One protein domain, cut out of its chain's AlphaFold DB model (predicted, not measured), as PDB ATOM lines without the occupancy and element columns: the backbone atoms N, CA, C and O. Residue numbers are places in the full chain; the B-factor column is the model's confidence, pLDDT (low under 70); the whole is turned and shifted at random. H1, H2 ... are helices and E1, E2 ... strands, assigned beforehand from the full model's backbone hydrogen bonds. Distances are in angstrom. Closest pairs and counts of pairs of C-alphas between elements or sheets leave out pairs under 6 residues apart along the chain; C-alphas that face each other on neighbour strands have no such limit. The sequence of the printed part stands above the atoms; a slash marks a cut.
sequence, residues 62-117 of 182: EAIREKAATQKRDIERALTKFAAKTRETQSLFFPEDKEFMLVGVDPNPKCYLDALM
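AT A GLANCE: This is residues 62 to 117 of the 182 residues of the protein "Transcription initiation factor TFIID subunit 8" of Penaeus vannamei (UniProt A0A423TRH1). What is the shape? A small hairpin, E1 and E2, packs through E2 on one end of the long helix H1, whose residues 62 to 79 stick out as an arm; short helix H2 stands free within residues 107 to 117. What builds it? The printed part has 56 residues, mostly helix, ordered H1, E1, E2, H2, with one antiparallel sheet, E1 - E2; it is only just extended, close to loose, radius of gyration of the C-alphas 15.4 A, and flat, spanning 43 by 36 by 17 A.

HOW THE PARTS SIT: How do the strands pair? E1, residues 89 to 91, and E2, residues 101 to 103, form an antiparallel hairpin at 144 degrees; N 90 and O 102, 2.9 A apart, are within hydrogen-bond range. Where are the helices? The closest C-alphas of H1, residues 62 to 86, and E2 are those of Ala 84 and Val 103, 5.3 A. H2, residues 111 to 116, is apart from H1 and E1. In H1 and H2 every O i to N i+4 pair is within hydrogen-bond range.

IN THESE COORDINATES: How long are the strands? E1 and E2 each measure 6.7 A from first to last C-alpha. And the helices? H1 measures 36.0 A from C-alpha 62 at (10.289, 71.038, 24.636), and H2 8.8 A to C-alpha 116 at (16.427, 55.782, -4.897).

THE WHOLE: How large is it? The C-alphas farthest apart, of Ala 63 and Pro 109, are 44.3 A apart. Is it unbroken? The printed part has no cut and no long link, and no printed residue is under pLDDT 70.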
ATOM      1  N   GLU A  62      10.589  69.985  25.611       91.81
ATOM      2  CA  GLU A  62      10.289  71.038  24.636       91.81
ATOM      3  C   GLU A  62      11.539  71.839  24.262       91.81
ATOM      4  O   GLU A  62      11.857  71.954  23.079       91.81
ATOM      5  N   ALA A  63      12.300  72.296  25.259       88.69
ATOM      6  CA  ALA A  63      13.509  73.088  25.053       88.69
ATOM      7  C   ALA A  63      14.606  72.291  24.329       88.69
ATOM      8  O   ALA A  63      15.299  72.821  23.456       88.69
ATOM      9  N   ILE A  64      14.755  71.000  24.650       90.19
ATOM     10  CA  ILE A  64      15.706  70.118  23.961       90.19
ATOM     11  C   ILE A  64      15.325  69.980  22.484       90.19
ATOM     12  O   ILE A  64      16.187  70.133  21.612       90.19
ATOM     13  N   ARG A  65      14.043  69.730  22.185       94.94
ATOM     14  CA  ARG A  65      13.580  69.608  20.797       94.94
ATOM     15  C   ARG A  65      13.695  70.918  20.028       94.94
ATOM     16  O   ARG A  65      14.145  70.892  18.885       94.94
ATOM     17  N   GLU A  66      13.354  72.050  20.638       94.81
ATOM     18  CA  GLU A  66      13.499  73.372  20.019       94.81
ATOM     19  C   GLU A  66      14.965  73.676  19.684       94.81
ATOM     20  O   GLU A  66      15.283  74.095  18.565       94.81
ATOM     21  N   LYS A  67      15.882  73.393  20.616       95.44
ATOM     22  CA  LYS A  67      17.319  73.572  20.401       95.44
ATOM     23  C   LYS A  67      17.839  72.675  19.279       95.44
ATOM     24  O   LYS A  67      18.571  73.155  18.415       95.44
ATOM     25  N   ALA A  68      17.447  71.400  19.267       92.69
ATOM     26  CA  ALA A  68      17.844  70.457  18.225       92.69
ATOM     27  C   ALA A  68      17.311  70.877  16.843       92.69
ATOM     28  O   ALA A  68      18.059  70.889  15.866       92.69
ATOM     29  N   ALA A  69      16.044  71.294  16.765       95.00
ATOM     30  CA  ALA A  69      15.438  71.798  15.534       95.00
ATOM     31  C   ALA A  69      16.128  73.076  15.034       95.00
ATOM     32  O   ALA A  69      16.426  73.198  13.845       95.00
ATOM     33  N   THR A  70      16.440  74.002  15.944       96.94
ATOM     34  CA  THR A  70      17.176  75.231  15.623       96.94
ATOM     35  C   THR A  70      18.563  74.910  15.080       96.94
ATOM     36  O   THR A  70      18.925  75.393  14.010       96.94
ATOM     37  N   GLN A  71      19.303  74.027  15.756       96.81
ATOM     38  CA  GLN A  71      20.621  73.582  15.312       96.81
ATOM     39  C   GLN A  71      20.560  72.939  13.920       96.81
ATOM     40  O   GLN A  71      21.368  73.289  13.061       96.81
ATOM     41  N   LYS A  72      19.590  72.048  13.671       95.06
ATOM     42  CA  LYS A  72      19.391  71.413  12.360       95.06
ATOM     43  C   LYS A  72      19.174  72.458  11.262       95.06
ATOM     44  O   LYS A  72      19.895  72.462  10.266       95.06
ATOM     45  N   ARG A  73      18.245  73.391  11.478       96.88
ATOM     46  CA  ARG A  73      17.950  74.477  10.531       96.88
ATOM     47  C   ARG A  73      19.173  75.358  10.268       96.88
ATOM     48  O   ARG A  73      19.414  75.771   9.133       96.88
ATOM     49  N   ASP A  74      19.932  75.685  11.307       97.31
ATOM     50  CA  ASP A  74      21.097  76.559  11.181       97.31
ATOM     51  C   ASP A  74      22.236  75.862  10.418       97.31
ATOM     52  O   ASP A  74      22.871  76.494   9.569       97.31
ATOM     53  N   ILE A  75      22.432  74.554  10.630       96.62
ATOM     54  CA  ILE A  75      23.359  73.719   9.849       96.62
ATOM     55  C   ILE A  75      22.950  73.686   8.374       96.62
ATOM     56  O   ILE A  75      23.785  73.944   7.507       96.62
ATOM     57  N   GLU A  76      21.676  73.426   8.073       94.50
ATOM     58  CA  GLU A  76      21.162  73.399   6.696       94.50
ATOM     59  C   GLU A  76      21.382  74.744   5.986       94.50
ATOM     60  O   GLU A  76      21.887  74.792   4.859       94.50
ATOM     61  N   ARG A  77      21.077  75.859   6.663       93.44
ATOM     62  CA  ARG A  77      21.304  77.214   6.132       93.44
ATOM     63  C   ARG A  77      22.785  77.501   5.915       93.44
ATOM     64  O   ARG A  77      23.142  78.095   4.899       93.44
ATOM     65  N   ALA A  78      23.643  77.108   6.853       95.38
ATOM     66  CA  ALA A  78      25.083  77.298   6.739       95.38
ATOM     67  C   ALA A  78      25.662  76.492   5.568       95.38
ATOM     68  O   ALA A  78      26.406  77.048   4.758       95.38
ATOM     69  N   LEU A  79      25.267  75.224   5.430       93.94
ATOM     70  CA  LEU A  79      25.685  74.362   4.327       93.94
ATOM     71  C   LEU A  79      25.199  74.898   2.976       93.94
ATOM     72  O   LEU A  79      25.981  74.967   2.031       93.94
ATOM     73  N   THR A  80      23.947  75.350   2.897       92.19
ATOM     74  CA  THR A  80      23.387  75.964   1.683       92.19
ATOM     75  C   THR A  80      24.181  77.209   1.283       92.19
ATOM     76  O   THR A  80      24.613  77.322   0.138       92.19
ATOM     77  N   LYS A  81      24.463  78.113   2.234       91.44
ATOM     78  CA  LYS A  81      25.286  79.311   1.982       91.44
ATOM     79  C   LYS A  81      26.706  78.952   1.547       91.44
ATOM     80  O   LYS A  81      27.273  79.618   0.684       91.44
ATOM     81  N   PHE A  82      27.285  77.912   2.139       93.44
ATOM     82  CA  PHE A  82      28.606  77.425   1.757       93.44
ATOM     83  C   PHE A  82      28.609  76.867   0.326       93.44
ATOM     84  O   PHE A  82      29.477  77.227  -0.472       93.44
ATOM     85  N   ALA A  83      27.618  76.047  -0.028       92.75
ATOM     86  CA  ALA A  83      27.469  75.488  -1.369       92.75
ATOM     87  C   ALA A  83      27.256  76.590  -2.419       92.75
ATOM     88  O   ALA A  83      27.925  76.585  -3.449       92.75
ATOM     89  N   ALA A  84      26.421  77.587  -2.115       90.50
ATOM     90  CA  ALA A  84      26.196  78.744  -2.981       90.50
ATOM     91  C   ALA A  84      27.447  79.628  -3.163       90.50
ATOM     92  O   ALA A  84      27.550  80.369  -4.131       90.50
ATOM     93  N   LYS A  85      28.421  79.574  -2.247       89.94
ATOM     94  CA  LYS A  85      29.686  80.316  -2.386       89.94
ATOM     95  C   LYS A  85      30.769  79.527  -3.127       89.94
ATOM     96  O   LYS A  85      31.715  80.125  -3.629       89.94
ATOM     97  N   THR A  86      30.679  78.199  -3.129       91.81
ATOM     98  CA  THR A  86      31.734  77.309  -3.643       91.81
ATOM     99  C   THR A  86      31.437  76.743  -5.022       91.81
ATOM    100  O   THR A  86      32.376  76.474  -5.767       91.81
ATOM    101  N   ARG A  87      30.160  76.546  -5.363       89.56
ATOM    102  CA  ARG A  87      29.718  76.008  -6.653       89.56
ATOM    103  C   ARG A  87      29.179  77.107  -7.557       89.56
ATOM    104  O   ARG A  87      28.942  78.229  -7.118       89.56
ATOM    105  N   GLU A  88      28.958  76.755  -8.819       89.00
ATOM    106  CA  GLU A  88      28.206  77.602  -9.737       89.00
ATOM    107  C   GLU A  88      26.783  77.807  -9.209       89.00
ATOM    108  O   GLU A  88      26.130  76.876  -8.731       89.00
ATOM    109  N   THR A  89      26.307  79.046  -9.279       90.00
ATOM    110  CA  THR A  89      24.996  79.443  -8.766       90.00
ATOM    111  C   THR A  89      24.154  80.097  -9.831       90.00
ATOM    112  O   THR A  89      24.671  80.804 -10.696       90.00
ATOM    113  N   GLN A  90      22.846  79.940  -9.697       87.50
ATOM    114  CA  GLN A  90      21.858  80.595 -10.538       87.50
ATOM    115  C   GLN A  90      21.049  81.564  -9.671       87.50
ATOM    116  O   GLN A  90      20.599  81.201  -8.582       87.50
ATOM    117  N   SER A  91      20.893  82.809 -10.129       87.62
ATOM    118  CA  SER A  91      19.987  83.770  -9.490       87.62
ATOM    119  C   SER A  91      18.606  83.662 -10.130       87.62
ATOM    120  O   SER A  91      18.498  83.616 -11.355       87.62
ATOM    121  N   LEU A  92      17.556  83.621  -9.306       82.50
ATOM    122  CA  LEU A  92      16.165  83.690  -9.770       82.50
ATOM    123  C   LEU A  92      15.736  85.117 -10.139       82.50
ATOM    124  O   LEU A  92      14.780  85.295 -10.891       82.50
ATOM    125  N   PHE A  93      16.419  86.116  -9.579       84.94
ATOM    126  CA  PHE A  93      16.097  87.529  -9.732       84.94
ATOM    127  C   PHE A  93      17.289  88.251 -10.363       84.94
ATOM    128  O   PHE A  93      17.820  87.837 -11.394       84.94
ATOM    129  N   PHE A  94      17.724  89.338  -9.738       81.00
ATOM    130  CA  PHE A  94      18.872  90.103 -10.171       81.00
ATOM    131  C   PHE A  94      20.171  89.431  -9.698       81.00
ATOM    132  O   PHE A  94      20.207  88.809  -8.632       81.00
ATOM    133  N   PRO A  95      21.264  89.534 -10.471       72.00
ATOM    134  CA  PRO A  95      22.556  88.946 -10.105       72.00
ATOM    135  C   PRO A  95      23.200  89.608  -8.874       72.00
ATOM    136  O   PRO A  95      24.142  89.067  -8.299       72.00
ATOM    137  N   GLU A  96      22.701  90.774  -8.467       78.31
ATOM    138  CA  GLU A  96      23.171  91.534  -7.305       78.31
ATOM    139  C   GLU A  96      22.601  90.991  -5.981       78.31
ATOM    140  O   GLU A  96      23.256  91.100  -4.937       78.31
ATOM    141  N   ASP A  97      21.441  90.327  -6.028       80.19
ATOM    142  CA  ASP A  97      20.757  89.781  -4.858       80.19
ATOM    143  C   ASP A  97      21.326  88.411  -4.472       80.19
ATOM    144  O   ASP A  97      20.978  87.363  -5.018       80.19
ATOM    145  N   LYS A  98      22.203  88.411  -3.463       79.19
ATOM    146  CA  LYS A  98      22.847  87.187  -2.948       79.19
ATOM    147  C   LYS A  98      21.981  86.378  -1.979       79.19
ATOM    148  O   LYS A  98      22.407  85.325  -1.509       79.19
ATOM    149  N   GLU A  99      20.795  86.873  -1.642       83.25
ATOM    150  CA  GLU A  99      19.923  86.258  -0.638       83.25
ATOM    151  C   GLU A  99      19.243  84.977  -1.148       83.25
ATOM    152  O   GLU A  99      19.075  84.028  -0.382       83.25
ATOM    153  N   PHE A 100      18.936  84.911  -2.447       84.00
ATOM    154  CA  PHE A 100      18.173  83.818  -3.063       84.00
ATOM    155  C   PHE A 100      18.974  83.039  -4.116       84.00
ATOM    156  O   PHE A 100      18.415  82.534  -5.089       84.00
ATOM    157  N   MET A 101      20.295  82.949  -3.942       88.19
ATOM    158  CA  MET A 101      21.158  82.203  -4.863       88.19
ATOM    159  C   MET A 101      20.903  80.700  -4.747       88.19
ATOM    160  O   MET A 101      21.050  80.113  -3.671       88.19
ATOM    161  N   LEU A 102      20.559  80.070  -5.868       89.81
ATOM    162  CA  LEU A 102      20.375  78.628  -5.956       89.81
ATOM    163  C   LEU A 102      21.672  77.950  -6.391       89.81
ATOM    164  O   LEU A 102      22.399  78.460  -7.243       89.81
ATOM    165  N   VAL A 103      21.946  76.778  -5.821       90.88
ATOM    166  CA  VAL A 103      23.086  75.942  -6.210       90.88
ATOM    167  C   VAL A 103      22.787  75.294  -7.561       90.88
ATOM    168  O   VAL A 103      21.741  74.665  -7.726       90.88
ATOM    169  N   GLY A 104      23.699  75.447  -8.523       87.56
ATOM    170  CA  GLY A 104      23.614  74.789  -9.823       87.56
ATOM    171  C   GLY A 104      23.659  73.266  -9.691       87.56
ATOM    172  O   GLY A 104      24.335  72.720  -8.815       87.56
ATOM    173  N   VAL A 105      22.915  72.578 -10.555       87.69
ATOM    174  CA  VAL A 105      22.861  71.113 -10.584       87.69
ATOM    175  C   VAL A 105      23.786  70.600 -11.678       87.69
ATOM    176  O   VAL A 105      23.584  70.900 -12.853       87.69
ATOM    177  N   ASP A 106      24.763  69.784 -11.290       87.75
ATOM    178  CA  ASP A 106      25.627  69.092 -12.239       87.75
ATOM    179  C   ASP A 106      24.835  67.989 -12.969       87.75
ATOM    180  O   ASP A 106      24.092  67.233 -12.328       87.75
ATOM    181  N   PRO A 107      24.977  67.846 -14.299       89.44
ATOM    182  CA  PRO A 107      24.274  66.812 -15.045       89.44
ATOM    183  C   PRO A 107      24.759  65.417 -14.621       89.44
ATOM    184  O   PRO A 107      25.898  65.030 -14.882       89.44
ATOM    185  N   ASN A 108      23.879  64.634 -13.989       89.31
ATOM    186  CA  ASN A 108      24.163  63.261 -13.571       89.31
ATOM    187  C   ASN A 108      23.471  62.254 -14.520       89.31
ATOM    188  O   ASN A 108      22.244  62.195 -14.570       89.31
ATOM    189  N   PRO A 109      24.206  61.401 -15.257       90.69
ATOM    190  CA  PRO A 109      23.591  60.419 -16.157       90.69
ATOM    191  C   PRO A 109      22.817  59.307 -15.420       90.69
ATOM    192  O   PRO A 109      22.067  58.559 -16.046       90.69
ATOM    193  N   LYS A 110      22.991  59.172 -14.098       92.19
ATOM    194  CA  LYS A 110      22.350  58.154 -13.252       92.19
ATOM    195  C   LYS A 110      21.506  58.764 -12.123       92.19
ATOM    196  O   LYS A 110      21.458  58.205 -11.030       92.19
ATOM    197  N   CYS A 111      20.797  59.870 -12.382       90.75
ATOM    198  CA  CYS A 111      19.912  60.524 -11.397       90.75
ATOM    199  C   CYS A 111      18.924  59.567 -10.709       90.75
ATOM    200  O   CYS A 111      18.604  59.743  -9.537       90.75
ATOM    201  N   TYR A 112      18.438  58.554 -11.434       92.75
ATOM    202  CA  TYR A 112      17.476  57.586 -10.910       92.75
ATOM    203  C   TYR A 112      18.049  56.741  -9.770       92.75
ATOM    204  O   TYR A 112      17.309  56.402  -8.856       92.75
ATOM    205  N   LEU A 113      19.348  56.419  -9.787       92.19
ATOM    206  CA  LEU A 113      19.962  55.703  -8.670       92.19
ATOM    207  C   LEU A 113      20.043  56.617  -7.455       92.19
ATOM    208  O   LEU A 113      19.589  56.233  -6.388       92.19
ATOM    209  N   ASP A 114      20.538  57.841  -7.630       88.75
ATOM    210  CA  ASP A 114      20.695  58.800  -6.533       88.75
ATOM    211  C   ASP A 114      19.379  59.113  -5.814       88.75
ATOM    212  O   ASP A 114      19.370  59.189  -4.588       88.75
ATOM    213  N   ALA A 115      18.273  59.232  -6.554       88.69
ATOM    214  CA  ALA A 115      16.943  59.459  -5.985       88.69
ATOM    215  C   ALA A 115      16.373  58.238  -5.235       88.69
ATOM    216  O   ALA A 115      15.498  58.397  -4.386       88.69
ATOM    217  N   LEU A 116      16.847  57.027  -5.548       90.69
ATOM    218  CA  LEU A 116      16.427  55.782  -4.897       90.69
ATOM    219  C   LEU A 116      17.335  55.385  -3.726       90.69
ATOM    220  O   LEU A 116      16.983  54.479  -2.969       90.69
ATOM    221  N   MET A 117      18.492  56.035  -3.562       87.06
ATOM    222  CA  MET A 117      19.399  55.753  -2.454       87.06
ATOM    223  C   MET A 117      18.897  56.423  -1.166       87.06
ATOM    224  O   MET A 117      18.783  57.651  -1.125       87.06
TER     225      MET A 117